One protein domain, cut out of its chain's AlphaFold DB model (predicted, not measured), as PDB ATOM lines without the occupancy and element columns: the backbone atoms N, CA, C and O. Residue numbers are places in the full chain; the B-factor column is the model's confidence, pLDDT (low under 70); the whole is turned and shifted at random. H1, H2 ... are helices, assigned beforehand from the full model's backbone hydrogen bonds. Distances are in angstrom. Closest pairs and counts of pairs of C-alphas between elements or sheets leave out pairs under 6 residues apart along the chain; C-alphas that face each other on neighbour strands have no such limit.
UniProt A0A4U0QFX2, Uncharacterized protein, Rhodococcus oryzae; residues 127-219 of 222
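This is residues 127 to 219 of the 222 residues of an uncharacterized protein of Rhodococcus oryzae (UniProt A0A4U0QFX2). A long helix, H5, stands in the middle, with H3 packed on it and the short helical hairpin of H1 and H2 beyond H3 at one end of the longest axis; H4 runs back alongside H5 at the other end, with little contact. A long stretch without named elements, residues 162 to 178, leads from H3 to H4. The printed part has 93 residues, with five named helices, H1 to H5 in order, and no named strand; the class is all helix. It is only just loose, close to compact, with a radius of gyration of the C-alphas of 15.0 A and spans of 46 by 31 by 21 A.

H5, residues 199 to 218, is 29.0 A long, from C-alpha 199 at (-38.369, -55.904, 41.722) to C-alpha 218 at (-56.266, -35.318, 31.762). H4, residues 179 to 193, measures 21.0 A. H3, residues 153 to 161, measures 12.3 A, and H2, residues 143 to 151, 12.2 A. H1, residues 127 to 136, measures 14.6 A and begins at C-alpha 127 at (-33.399, -40.848, 40.746).

H3 and H5 touch at a steep tilt of 46 degrees, opposite ways; their closest C-alphas, of Val 160 and Leu 208, are 6.1 A apart. H4 and H5 are close but not clearly touching, at a shallow tilt of 18 degrees, opposite ways; their closest C-alphas, of Met 193 and Thr 202, are 6.3 A apart. H1 and H3 only just touch, only at their ends, with 3 pairs of C-alphas within 8 A, the closest those of Ser 130 and Ala 159 at 6.9 A. H1 and H2 form a helical hairpin and touch at Leu 136 and Arg 143, whose C-alphas are the closest at 6.8 A. H1 and H2 are each apart from H4 and H5. In H1, H2, H3, H4 and H5 every O i to N i+4 pair is within hydrogen-bond range.

The two C-alphas farthest apart, of Ser 141 and Ala 180, are 46.4 A apart. The printed part has no cut. The link from H3 to H4 is long, with 17 residues. The mean pLDDT of the printed part is 77.6; residues 164 to 176, 192 to 193 and 195 to 197 are under 70.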
ATOM      1  N   ALA A 127     -33.532 -39.655  39.919       87.12
ATOM      2  CA  ALA A 127     -33.399 -40.848  40.746       87.12
ATOM      3  C   ALA A 127     -32.843 -40.517  42.139       87.12
ATOM      4  O   ALA A 127     -33.412 -40.970  43.133       87.12
ATOM      5  N   GLY A 128     -31.785 -39.699  42.212       90.06
ATOM      6  CA  GLY A 128     -31.181 -39.239  43.466       90.06
ATOM      7  C   GLY A 128     -32.173 -38.476  44.341       90.06
ATOM      8  O   GLY A 128     -32.451 -38.897  45.462       90.06
ATOM      9  N   LEU A 129     -32.812 -37.440  43.790       90.25
ATOM     10  CA  LEU A 129     -33.828 -36.650  44.498       90.25
ATOM     11  C   LEU A 129     -35.005 -37.515  44.969       90.25
ATOM     12  O   LEU A 129     -35.478 -37.388  46.096       90.25
ATOM     13  N   SER A 130     -35.458 -38.450  44.132       88.38
ATOM     14  CA  SER A 130     -36.534 -39.373  44.502       88.38
ATOM     15  C   SER A 130     -36.126 -40.351  45.609       88.38
ATOM     16  O   SER A 130     -36.984 -40.827  46.355       88.38
ATOM     17  N   ALA A 131     -34.848 -40.724  45.695       88.44
ATOM     18  CA  ALA A 131     -34.332 -41.565  46.770       88.44
ATOM     19  C   ALA A 131     -34.230 -40.777  48.082       88.44
ATOM     20  O   ALA A 131     -34.689 -41.266  49.113       88.44
ATOM     21  N   GLU A 132     -33.720 -39.545  48.027       91.50
ATOM     22  CA  GLU A 132     -33.638 -38.631  49.172       91.50
ATOM     23  C   GLU A 132     -35.021 -38.337  49.762       91.50
ATOM     24  O   GLU A 132     -35.226 -38.521  50.961       91.50
ATOM     25  N   LEU A 133     -36.008 -37.993  48.927       90.44
ATOM     26  CA  LEU A 133     -37.385 -37.771  49.382       90.44
ATOM     27  C   LEU A 133     -37.963 -39.004  50.081       90.44
ATOM     28  O   LEU A 133     -38.543 -38.895  51.157       90.44
ATOM     29  N   ARG A 134     -37.770 -40.203  49.520       87.56
ATOM     30  CA  ARG A 134     -38.267 -41.437  50.150       87.56
ATOM     31  C   ARG A 134     -37.567 -41.753  51.467       87.56
ATOM     32  O   ARG A 134     -38.210 -42.298  52.360       87.56
ATOM     33  N   ALA A 135     -36.292 -41.400  51.618       89.88
ATOM     34  CA  ALA A 135     -35.584 -41.566  52.884       89.88
ATOM     35  C   ALA A 135     -36.208 -40.715  54.009       89.88
ATOM     36  O   ALA A 135     -36.211 -41.134  55.167       89.88
ATOM     37  N   LEU A 136     -36.814 -39.568  53.675       91.94
ATOM     38  CA  LEU A 136     -37.469 -38.687  54.648       91.94
ATOM     39  C   LEU A 136     -38.782 -39.247  55.218       91.94
ATOM     40  O   LEU A 136     -39.172 -38.828  56.304       91.94
ATOM     41  N   ILE A 137     -39.426 -40.232  54.580       88.88
ATOM     42  CA  ILE A 137     -40.679 -40.862  55.063       88.88
ATOM     43  C   ILE A 137     -40.497 -41.515  56.449       88.88
ATOM     44  O   ILE A 137     -41.436 -41.611  57.249       88.88
ATOM     45  N   GLY A 138     -39.267 -41.925  56.783       86.94
ATOM     46  CA  GLY A 138     -38.917 -42.411  58.121       86.94
ATOM     47  C   GLY A 138     -39.064 -41.355  59.225       86.94
ATOM     48  O   GLY A 138     -39.211 -41.707  60.393       86.94
ATOM     49  N   THR A 139     -39.089 -40.071  58.865       91.06
ATOM     50  CA  THR A 139     -39.184 -38.937  59.788       91.06
ATOM     51  C   THR A 139     -40.644 -38.530  59.973       91.06
ATOM     52  O   THR A 139     -41.259 -37.943  59.085       91.06
ATOM     53  N   ALA A 140     -41.205 -38.816  61.153       84.88
ATOM     54  CA  ALA A 140     -42.636 -38.652  61.429       84.88
ATOM     55  C   ALA A 140     -43.178 -37.236  61.155       84.88
ATOM     56  O   ALA A 140     -44.307 -37.101  60.705       84.88
ATOM     57  N   SER A 141     -42.379 -36.187  61.376       92.81
ATOM     58  CA  SER A 141     -42.814 -34.794  61.208       92.81
ATOM     59  C   SER A 141     -42.993 -34.346  59.755       92.81
ATOM     60  O   SER A 141     -43.617 -33.316  59.525       92.81
ATOM     61  N   VAL A 142     -42.423 -35.065  58.785       93.50
ATOM     62  CA  VAL A 142     -42.480 -34.707  57.353       93.50
ATOM     63  C   VAL A 142     -43.100 -35.801  56.489       93.50
ATOM     64  O   VAL A 142     -43.272 -35.594  55.292       93.50
ATOM     65  N   ARG A 143     -43.451 -36.950  57.084       91.56
ATOM     66  CA  ARG A 143     -43.997 -38.111  56.374       91.56
ATOM     67  C   ARG A 143     -45.187 -37.738  55.499       91.56
ATOM     68  O   ARG A 143     -45.110 -37.941  54.295       91.56
ATOM     69  N   ASP A 144     -46.229 -37.170  56.095       92.44
ATOM     70  CA  ASP A 144     -47.490 -36.909  55.394       92.44
ATOM     71  C   ASP A 144     -47.277 -35.941  54.222       92.44
ATOM     72  O   ASP A 144     -47.696 -36.214  53.104       92.44
ATOM     73  N   ALA A 145     -46.501 -34.871  54.432       92.94
ATOM     74  CA  ALA A 145     -46.174 -33.910  53.378       92.94
ATOM     75  C   ALA A 145     -45.376 -34.537  52.216       92.94
ATOM     76  O   ALA A 145     -45.589 -34.198  51.051       92.94
ATOM     77  N   VAL A 146     -44.452 -35.454  52.520       91.88
ATOM     78  CA  VAL A 146     -43.679 -36.178  51.502       91.88
ATOM     79  C   VAL A 146     -44.560 -37.183  50.760       91.88
ATOM     80  O   VAL A 146     -44.459 -37.286  49.539       91.88
ATOM     81  N   GLU A 147     -45.423 -37.918  51.460       91.44
ATOM     82  CA  GLU A 147     -46.360 -38.865  50.845       91.44
ATOM     83  C   GLU A 147     -47.362 -38.152  49.929       91.44
ATOM     84  O   GLU A 147     -47.560 -38.593  48.793       91.44
ATOM     85  N   ASP A 148     -47.897 -37.010  50.367       93.12
ATOM     86  CA  ASP A 148     -48.771 -36.150  49.568       93.12
ATOM     87  C   ASP A 148     -48.060 -35.669  48.298       93.12
ATOM     88  O   ASP A 148     -48.595 -35.810  47.195       93.12
ATOM     89  N   TYR A 149     -46.819 -35.177  48.414       92.00
ATOM     90  CA  TYR A 149     -46.031 -34.778  47.245       92.00
ATOM     91  C   TYR A 149     -45.794 -35.952  46.287       92.00
ATOM     92  O   TYR A 149     -46.036 -35.830  45.087       92.00
ATOM     93  N   LEU A 150     -45.373 -37.114  46.798       89.12
ATOM     94  CA  LEU A 150     -45.125 -38.310  45.985       89.12
ATOM     95  C   LEU A 150     -46.394 -38.851  45.309       89.12
ATOM     96  O   LEU A 150     -46.305 -39.590  44.322       89.12
ATOM     97  N   ALA A 151     -47.578 -38.493  45.810       88.12
ATOM     98  CA  ALA A 151     -48.849 -38.818  45.187       88.12
ATOM     99  C   ALA A 151     -49.227 -37.871  44.030       88.12
ATOM    100  O   ALA A 151     -50.099 -38.237  43.233       88.12
ATOM    101  N   CYS A 152     -48.583 -36.712  43.881       90.25
ATOM    102  CA  CYS A 152     -48.868 -35.719  42.842       90.25
ATOM    103  C   CYS A 152     -48.301 -36.083  41.457       90.25
ATOM    104  O   CYS A 152     -47.465 -36.973  41.299       90.25
ATOM    105  N   ASP A 153     -48.791 -35.396  40.421       86.75
ATOM    106  CA  ASP A 153     -48.369 -35.606  39.024       86.75
ATOM    107  C   ASP A 153     -46.936 -35.149  38.758       86.75
ATOM    108  O   ASP A 153     -46.228 -35.733  37.937       86.75
ATOM    109  N   GLU A 154     -46.499 -34.121  39.475       87.38
ATOM    110  CA  GLU A 154     -45.136 -33.611  39.391       87.38
ATOM    111  C   GLU A 154     -44.128 -34.673  39.847       87.38
ATOM    112  O   GLU A 154     -43.228 -35.040  39.093       87.38
ATOM    113  N   ALA A 155     -44.345 -35.268  41.023       87.44
ATOM    114  CA  ALA A 155     -43.507 -36.353  41.521       87.44
ATOM    115  C   ALA A 155     -43.533 -37.582  40.602       87.44
ATOM    116  O   ALA A 155     -42.519 -38.262  40.437       87.44
ATOM    117  N   LEU A 156     -44.672 -37.857  39.959       86.50
ATOM    118  CA  LEU A 156     -44.780 -38.921  38.965       86.50
ATOM    119  C   LEU A 156     -43.952 -38.617  37.708       86.50
ATOM    120  O   LEU A 156     -43.283 -39.512  37.198       86.50
ATOM    121  N   THR A 157     -43.939 -37.366  37.250       85.00
ATOM    122  CA  THR A 157     -43.118 -36.914  36.116       85.00
ATOM    123  C   THR A 157     -41.630 -37.074  36.421       85.00
ATOM    124  O   THR A 157     -40.890 -37.640  35.614       85.00
ATOM    125  N   VAL A 158     -41.198 -36.666  37.617       85.38
ATOM    126  CA  VAL A 158     -39.817 -36.857  38.090       85.38
ATOM    127  C   VAL A 158     -39.466 -38.347  38.169       85.38
ATOM    128  O   VAL A 158     -38.410 -38.765  37.697       85.38
ATOM    129  N   ALA A 159     -40.366 -39.178  38.700       85.31
ATOM    130  CA  ALA A 159     -40.144 -40.618  38.792       85.31
ATOM    131  C   ALA A 159     -40.039 -41.292  37.412       85.31
ATOM    132  O   ALA A 159     -39.224 -42.195  37.243       85.31
ATOM    133  N   VAL A 160     -40.820 -40.850  36.421       83.44
ATOM    134  CA  VAL A 160     -40.726 -41.323  35.029       83.44
ATOM    135  C   VAL A 160     -39.405 -40.903  34.387       83.44
ATOM    136  O   VAL A 160     -38.743 -41.736  33.767       83.44
ATOM    137  N   ALA A 161     -38.980 -39.650  34.579       81.94
ATOM    138  CA  ALA A 161     -37.701 -39.160  34.067       81.94
ATOM    139  C   ALA A 161     -36.517 -39.993  34.587       81.94
ATOM    140  O   ALA A 161     -35.600 -40.286  33.830       81.94
ATOM    141  N   ALA A 162     -36.575 -40.461  35.839       82.62
ATOM    142  CA  ALA A 162     -35.563 -41.335  36.435       82.62
ATOM    143  C   ALA A 162     -35.465 -42.742  35.802       82.62
ATOM    144  O   ALA A 162     -34.490 -43.453  36.045       82.62
ATOM    145  N   ILE A 163     -36.471 -43.168  35.030       76.62
ATOM    146  CA  ILE A 163     -36.582 -44.525  34.471       76.62
ATOM    147  C   ILE A 163     -36.205 -44.562  32.986       76.62
ATOM    148  O   ILE A 163     -35.506 -45.480  32.556       76.62
ATOM    149  N   LEU A 164     -36.681 -43.590  32.201       67.81
ATOM    150  CA  LEU A 164     -36.683 -43.664  30.734       67.81
ATOM    151  C   LEU A 164     -35.304 -43.921  30.089       67.81
ATOM    152  O   LEU A 164     -35.259 -44.719  29.155       67.81
ATOM    153  N   PRO A 165     -34.176 -43.358  30.571       59.34
ATOM    154  CA  PRO A 165     -32.872 -43.635  29.960       59.34
ATOM    155  C   PRO A 165     -32.284 -45.013  30.285       59.34
ATOM    156  O   PRO A 165     -31.347 -45.433  29.616       59.34
ATOM    157  N   GLN A 166     -32.781 -45.714  31.312       54.25
ATOM    158  CA  GLN A 166     -32.190 -46.984  31.764       54.25
ATOM    159  C   GLN A 166     -32.846 -48.229  31.161       54.25
ATOM    160  O   GLN A 166     -32.211 -49.276  31.110       54.25
ATOM    161  N   GLU A 167     -34.093 -48.131  30.701       52.53
ATOM    162  CA  GLU A 167     -34.872 -49.288  30.231       52.53
ATOM    163  C   GLU A 167     -34.898 -49.425  28.696       52.53
ATOM    164  O   GLU A 167     -35.605 -50.288  28.195       52.53
ATOM    165  N   GLY A 168     -34.116 -48.619  27.959       47.53
ATOM    166  CA  GLY A 168     -33.994 -48.686  26.497       47.53
ATOM    167  C   GLY A 168     -35.333 -48.483  25.789       47.53
ATOM    168  O   GLY A 168     -36.060 -49.444  25.589       47.53
ATOM    169  N   GLU A 169     -35.660 -47.233  25.434       45.31
ATOM    170  CA  GLU A 169     -36.877 -46.847  24.693       45.31
ATOM    171  C   GLU A 169     -38.072 -47.789  24.911       45.31
ATOM    172  O   GLU A 169     -38.594 -48.425  23.992       45.31
ATOM    173  N   MET A 170     -38.580 -47.848  26.142       49.88
ATOM    174  CA  MET A 170     -39.976 -48.226  26.302       49.88
ATOM    175  C   MET A 170     -40.782 -47.033  25.784       49.88
ATOM    176  O   MET A 170     -41.160 -46.150  26.554       49.88
ATOM    177  N   GLN A 171     -40.904 -46.943  24.452       48.41
ATOM    178  CA  GLN A 171     -41.518 -45.812  23.767       48.41
ATOM    179  C   GLN A 171     -42.856 -45.522  24.434       48.41
ATOM    180  O   GLN A 171     -43.657 -46.433  24.667       48.41
ATOM    181  N   ALA A 172     -43.063 -44.253  24.785       50.41
ATOM    182  CA  ALA A 172     -44.348 -43.778  25.254       50.41
ATOM    183  C   ALA A 172     -45.349 -44.005  24.117       50.41
ATOM    184  O   ALA A 172     -45.435 -43.224  23.174       50.41
ATOM    185  N   GLU A 173     -46.034 -45.146  24.153       56.16
ATOM    186  CA  GLU A 173     -47.013 -45.474  23.135       56.16
ATOM    187  C   GLU A 173     -48.168 -44.460  23.231       56.16
ATOM    188  O   GLU A 173     -48.691 -44.250  24.332       56.16
ATOM    189  N   PRO A 174     -48.600 -43.862  22.102       54.75
ATOM    190  CA  PRO A 174     -49.746 -42.958  22.079       54.75
ATOM    191  C   PRO A 174     -50.982 -43.690  22.612       54.75
ATOM    192  O   PRO A 174     -51.024 -44.925  22.565       54.75
ATOM    193  N   PRO A 175     -51.985 -42.977  23.137       58.94
ATOM    194  CA  PRO A 175     -53.077 -43.558  23.895       58.94
ATOM    195  C   PRO A 175     -53.924 -44.457  22.983       58.94
ATOM    196  O   PRO A 175     -53.875 -44.350  21.761       58.94
ATOM    197  N   PRO A 176     -54.626 -45.447  23.543       66.44
ATOM    198  CA  PRO A 176     -55.450 -46.313  22.724       66.44
ATOM    199  C   PRO A 176     -56.757 -45.595  22.373       66.44
ATOM    200  O   PRO A 176     -57.602 -45.421  23.247       66.44
ATOM    201  N   ASP A 177     -56.954 -45.257  21.098       74.31
ATOM    202  CA  ASP A 177     -58.199 -44.630  20.603       74.31
ATOM    203  C   ASP A 177     -59.397 -45.598  20.574       74.31
ATOM    204  O   ASP A 177     -60.538 -45.211  20.331       74.31
ATOM    205  N   ASP A 178     -59.135 -46.881  20.833       78.31
ATOM    206  CA  ASP A 178     -60.094 -47.979  20.778       78.31
ATOM    207  C   ASP A 178     -60.094 -48.767  22.109       78.31
ATOM    208  O   ASP A 178     -59.033 -49.227  22.559       78.31
ATOM    209  N   PRO A 179     -61.266 -48.997  22.739       72.94
ATOM    210  CA  PRO A 179     -61.408 -49.874  23.901       72.94
ATOM    211  C   PRO A 179     -60.767 -51.263  23.736       72.94
ATOM    212  O   PRO A 179     -60.217 -51.809  24.699       72.94
ATOM    213  N   ALA A 180     -60.788 -51.850  22.535       75.44
ATOM    214  CA  ALA A 180     -60.157 -53.145  22.280       75.44
ATOM    215  C   ALA A 180     -58.621 -53.049  22.306       75.44
ATOM    216  O   ALA A 180     -57.950 -53.931  22.854       75.44
ATOM    217  N   LEU A 181     -58.057 -51.953  21.791       75.00
ATOM    218  CA  LEU A 181     -56.632 -51.644  21.886       75.00
ATOM    219  C   LEU A 181     -56.211 -51.399  23.344       75.00
ATOM    220  O   LEU A 181     -55.177 -51.919  23.774       75.00
ATOM    221  N   ALA A 182     -57.034 -50.699  24.129       70.81
ATOM    222  CA  ALA A 182     -56.805 -50.483  25.559       70.81
ATOM    223  C   ALA A 182     -56.760 -51.810  26.335       70.81
ATOM    224  O   ALA A 182     -55.822 -52.063  27.095       70.81
ATOM    225  N   LEU A 183     -57.721 -52.706  26.085       74.94
ATOM    226  CA  LEU A 183     -57.752 -54.044  26.685       74.94
ATOM    227  C   LEU A 183     -56.568 -54.910  26.243       74.94
ATOM    228  O   LEU A 183     -55.996 -55.627  27.068       74.94
ATOM    229  N   ARG A 184     -56.165 -54.845  24.965       77.19
ATOM    230  CA  ARG A 184     -54.981 -55.556  24.459       77.19
ATOM    231  C   ARG A 184     -53.722 -55.086  25.179       77.19
ATOM    232  O   ARG A 184     -52.978 -55.919  25.686       77.19
ATOM    233  N   ARG A 185     -53.528 -53.772  25.305       74.94
ATOM    234  CA  ARG A 185     -52.398 -53.188  26.038       74.94
ATOM    235  C   ARG A 185     -52.401 -53.568  27.508       74.94
ATOM    236  O   ARG A 185     -51.363 -53.975  28.014       74.94
ATOM    237  N   ALA A 186     -53.551 -53.518  28.177       74.69
ATOM    238  CA  ALA A 186     -53.669 -53.954  29.566       74.69
ATOM    239  C   ALA A 186     -53.251 -55.426  29.740       74.69
ATOM    240  O   ALA A 186     -52.560 -55.770  30.700       74.69
ATOM    241  N   ARG A 187     -53.610 -56.302  28.788       77.31
ATOM    242  CA  ARG A 187     -53.168 -57.708  28.771       77.31
ATOM    243  C   ARG A 187     -51.670 -57.841  28.500       77.31
ATOM    244  O   ARG A 187     -51.024 -58.618  29.193       77.31
ATOM    245  N   THR A 188     -51.110 -57.076  27.563       73.75
ATOM    246  CA  THR A 188     -49.662 -57.046  27.289       73.75
ATOM    247  C   THR A 188     -48.875 -56.605  28.519       73.75
ATOM    248  O   THR A 188     -47.914 -57.264  28.895       73.75
ATOM    249  N   TRP A 189     -49.315 -55.543  29.190       72.44
ATOM    250  CA  TRP A 189     -48.720 -55.052  30.431       72.44
ATOM    251  C   TRP A 189     -48.785 -56.078  31.559       72.44
ATOM    252  O   TRP A 189     -47.790 -56.313  32.241       72.44
ATOM    253  N   ARG A 190     -49.931 -56.745  31.719       72.94
ATOM    254  CA  ARG A 190     -50.093 -57.831  32.691       72.94
ATOM    255  C   ARG A 190     -49.194 -59.028  32.364       72.94
ATOM    256  O   ARG A 190     -48.583 -59.587  33.265       72.94
ATOM    257  N   GLY A 191     -49.078 -59.391  31.087       72.81
ATOM    258  CA  GLY A 191     -48.178 -60.446  30.616       72.81
ATOM    259  C   GLY A 191     -46.708 -60.110  30.860       72.81
ATOM    260  O   GLY A 191     -45.972 -60.955  31.351       72.81
ATOM    261  N   ARG A 192     -46.312 -58.855  30.606       67.50
ATOM    262  CA  ARG A 192     -44.982 -58.327  30.930       67.50
ATOM    263  C   ARG A 192     -44.714 -58.437  32.433       67.50
ATOM    264  O   ARG A 192     -43.777 -59.122  32.810       67.50
ATOM    265  N   MET A 193     -45.560 -57.870  33.294       68.00
ATOM    266  CA  MET A 193     -45.349 -57.909  34.754       68.00
ATOM    267  C   MET A 193     -45.278 -59.330  35.336       68.00
ATOM    268  O   MET A 193     -44.563 -59.557  36.306       68.00
ATOM    269  N   ASN A 194     -45.964 -60.297  34.724       72.50
ATOM    270  CA  ASN A 194     -45.913 -61.699  35.138       72.50
ATOM    271  C   ASN A 194     -44.708 -62.476  34.559       72.50
ATOM    272  O   ASN A 194     -44.492 -63.623  34.938       72.50
ATOM    273  N   GLY A 195     -43.939 -61.880  33.642       63.75
ATOM    274  CA  GLY A 195     -42.887 -62.525  32.849       63.75
ATOM    275  C   GLY A 195     -41.505 -62.629  33.503       63.75
ATOM    276  O   GLY A 195     -40.544 -62.918  32.800       63.75
ATOM    277  N   GLY A 196     -41.382 -62.413  34.818       59.84
ATOM    278  CA  GLY A 196     -40.111 -62.580  35.536       59.84
ATOM    279  C   GLY A 196     -39.212 -61.341  35.556       59.84
ATOM    280  O   GLY A 196     -37.993 -61.468  35.480       59.84
ATOM    281  N   PHE A 197     -39.794 -60.146  35.671       67.69
ATOM    282  CA  PHE A 197     -39.020 -58.949  36.004       67.69
ATOM    283  C   PHE A 197     -38.467 -59.030  37.425       67.69
ATOM    284  O   PHE A 197     -39.113 -59.558  38.334       67.69
ATOM    285  N   ASP A 198     -37.300 -58.428  37.642       77.31
ATOM    286  CA  ASP A 198     -36.858 -58.150  38.999       77.31
ATOM    287  C   ASP A 198     -37.763 -57.081  39.663       77.31
ATOM    288  O   ASP A 198     -38.628 -56.439  39.044       77.31
ATOM    289  N   ALA A 199     -37.580 -56.876  40.967       77.81
ATOM    290  CA  ALA A 199     -38.369 -55.904  41.722       77.81
ATOM    291  C   ALA A 199     -38.141 -54.446  41.271       77.81
ATOM    292  O   ALA A 199     -38.935 -53.560  41.605       77.81
ATOM    293  N   ARG A 200     -37.043 -54.150  40.569       74.06
ATOM    294  CA  ARG A 200     -36.719 -52.809  40.081       74.06
ATOM    295  C   ARG A 200     -37.477 -52.525  38.790       74.06
ATOM    296  O   ARG A 200     -38.236 -51.556  38.763       74.06
ATOM    297  N   SER A 201     -37.355 -53.387  37.788       72.38
ATOM    298  CA  SER A 201     -38.063 -53.247  36.518       72.38
ATOM    299  C   SER A 201     -39.576 -53.333  36.714       72.38
ATOM    300  O   SER A 201     -40.311 -52.559  36.112       72.38
ATOM    301  N   THR A 202     -40.070 -54.137  37.665       75.94
ATOM    302  CA  THR A 202     -41.504 -54.138  38.021       75.94
ATOM    303  C   THR A 202     -41.978 -52.766  38.525       75.94
ATOM    304  O   THR A 202     -43.025 -52.269  38.108       75.94
ATOM    305  N   ARG A 203     -41.209 -52.110  39.406       77.81
ATOM    306  CA  ARG A 203     -41.544 -50.767  39.920       77.81
ATOM    307  C   ARG A 203     -41.460 -49.698  38.834       77.81
ATOM    308  O   ARG A 203     -42.310 -48.806  38.797       77.81
ATOM    309  N   ALA A 204     -40.469 -49.797  37.953       76.88
ATOM    310  CA  ALA A 204     -40.329 -48.921  36.798       76.88
ATOM    311  C   ALA A 204     -41.550 -49.031  35.871       76.88
ATOM    312  O   ALA A 204     -42.210 -48.035  35.570       76.88
ATOM    313  N   ALA A 205     -41.924 -50.264  35.532       75.19
ATOM    314  CA  ALA A 205     -43.075 -50.600  34.709       75.19
ATOM    315  C   ALA A 205     -44.385 -50.040  35.314       75.19
ATOM    316  O   ALA A 205     -45.150 -49.356  34.631       75.19
ATOM    317  N   LEU A 206     -44.618 -50.237  36.618       80.94
ATOM    318  CA  LEU A 206     -45.788 -49.688  37.321       80.94
ATOM    319  C   LEU A 206     -45.823 -48.153  37.327       80.94
ATOM    320  O   LEU A 206     -46.895 -47.563  37.185       80.94
ATOM    321  N   THR A 207     -44.669 -47.504  37.478       82.88
ATOM    322  CA  THR A 207     -44.562 -46.037  37.467       82.88
ATOM    323  C   THR A 207     -44.932 -45.476  36.094       82.88
ATOM    324  O   THR A 207     -45.757 -44.566  36.000       82.88
ATOM    325  N   LEU A 208     -44.402 -46.075  35.022       78.75
ATOM    326  CA  LEU A 208     -44.725 -45.704  33.642       78.75
ATOM    327  C   LEU A 208     -46.211 -45.926  33.334       78.75
ATOM    328  O   LEU A 208     -46.865 -45.048  32.771       78.75
ATOM    329  N   HIS A 209     -46.779 -47.047  33.787       77.88
ATOM    330  CA  HIS A 209     -48.209 -47.312  33.656       77.88
ATOM    331  C   HIS A 209     -49.066 -46.259  34.377       77.88
ATOM    332  O   HIS A 209     -50.004 -45.721  33.786       77.88
ATOM    333  N   ARG A 210     -48.732 -45.915  35.630       83.31
ATOM    334  CA  ARG A 210     -49.443 -44.881  36.399       83.31
ATOM    335  C   ARG A 210     -49.399 -43.529  35.686       83.31
ATOM    336  O   ARG A 210     -50.419 -42.849  35.644       83.31
ATOM    337  N   SER A 211     -48.256 -43.163  35.103       82.44
ATOM    338  CA  SER A 211     -48.118 -41.930  34.317       82.44
ATOM    339  C   SER A 211     -49.041 -41.923  33.106       82.44
ATOM    340  O   SER A 211     -49.801 -40.975  32.930       82.44
ATOM    341  N   ALA A 212     -49.045 -43.002  32.319       75.50
ATOM    342  CA  ALA A 212     -49.905 -43.117  31.143       75.50
ATOM    343  C   ALA A 212     -51.399 -42.991  31.500       75.50
ATOM    344  O   ALA A 212     -52.140 -42.271  30.835       75.50
ATOM    345  N   VAL A 213     -51.840 -43.634  32.589       80.19
ATOM    346  CA  VAL A 213     -53.232 -43.542  33.068       80.19
ATOM    347  C   VAL A 213     -53.603 -42.110  33.460       80.19
ATOM    348  O   VAL A 213     -54.704 -41.657  33.149       80.19
ATOM    349  N   ARG A 214     -52.700 -41.376  34.122       81.88
ATOM    350  CA  ARG A 214     -52.963 -39.989  34.532       81.88
ATOM    351  C   ARG A 214     -52.986 -39.015  33.358       81.88
ATOM    352  O   ARG A 214     -53.890 -38.190  33.293       81.88
ATOM    353  N   GLN A 215     -52.063 -39.147  32.407       77.44
ATOM    354  CA  GLN A 215     -52.074 -38.335  31.182       77.44
ATOM    355  C   GLN A 215     -53.367 -38.556  30.380       77.44
ATOM    356  O   GLN A 215     -53.976 -37.597  29.904       77.44
ATOM    357  N   TRP A 216     -53.843 -39.806  30.306       73.69
ATOM    358  CA  TRP A 216     -55.134 -40.133  29.696       73.69
ATOM    359  C   TRP A 216     -56.311 -39.478  30.427       73.69
ATOM    360  O   TRP A 216     -57.141 -38.834  29.791       73.69
ATOM    361  N   ALA A 217     -56.362 -39.565  31.761       79.19
ATOM    362  CA  ALA A 217     -57.421 -38.938  32.558       79.19
ATOM    363  C   ALA A 217     -57.486 -37.406  32.384       79.19
ATOM    364  O   ALA A 217     -58.559 -36.821  32.525       79.19
ATOM    365  N   ARG A 218     -56.360 -36.762  32.048       79.81
ATOM    366  CA  ARG A 218     -56.266 -35.318  31.762       79.81
ATOM    367  C   ARG A 218     -56.572 -34.950  30.305       79.81
ATOM    368  O   ARG A 218     -56.730 -33.772  30.002       79.81
ATOM    369  N   GLY A 219     -56.672 -35.928  29.402       72.31
ATOM    370  CA  GLY A 219     -56.884 -35.694  27.970       72.31
ATOM    371  C   GLY A 219     -55.670 -35.106  27.240       72.31
ATOM    372  O   GLY A 219     -55.836 -34.552  26.157       72.31
TER     373      GLY A 219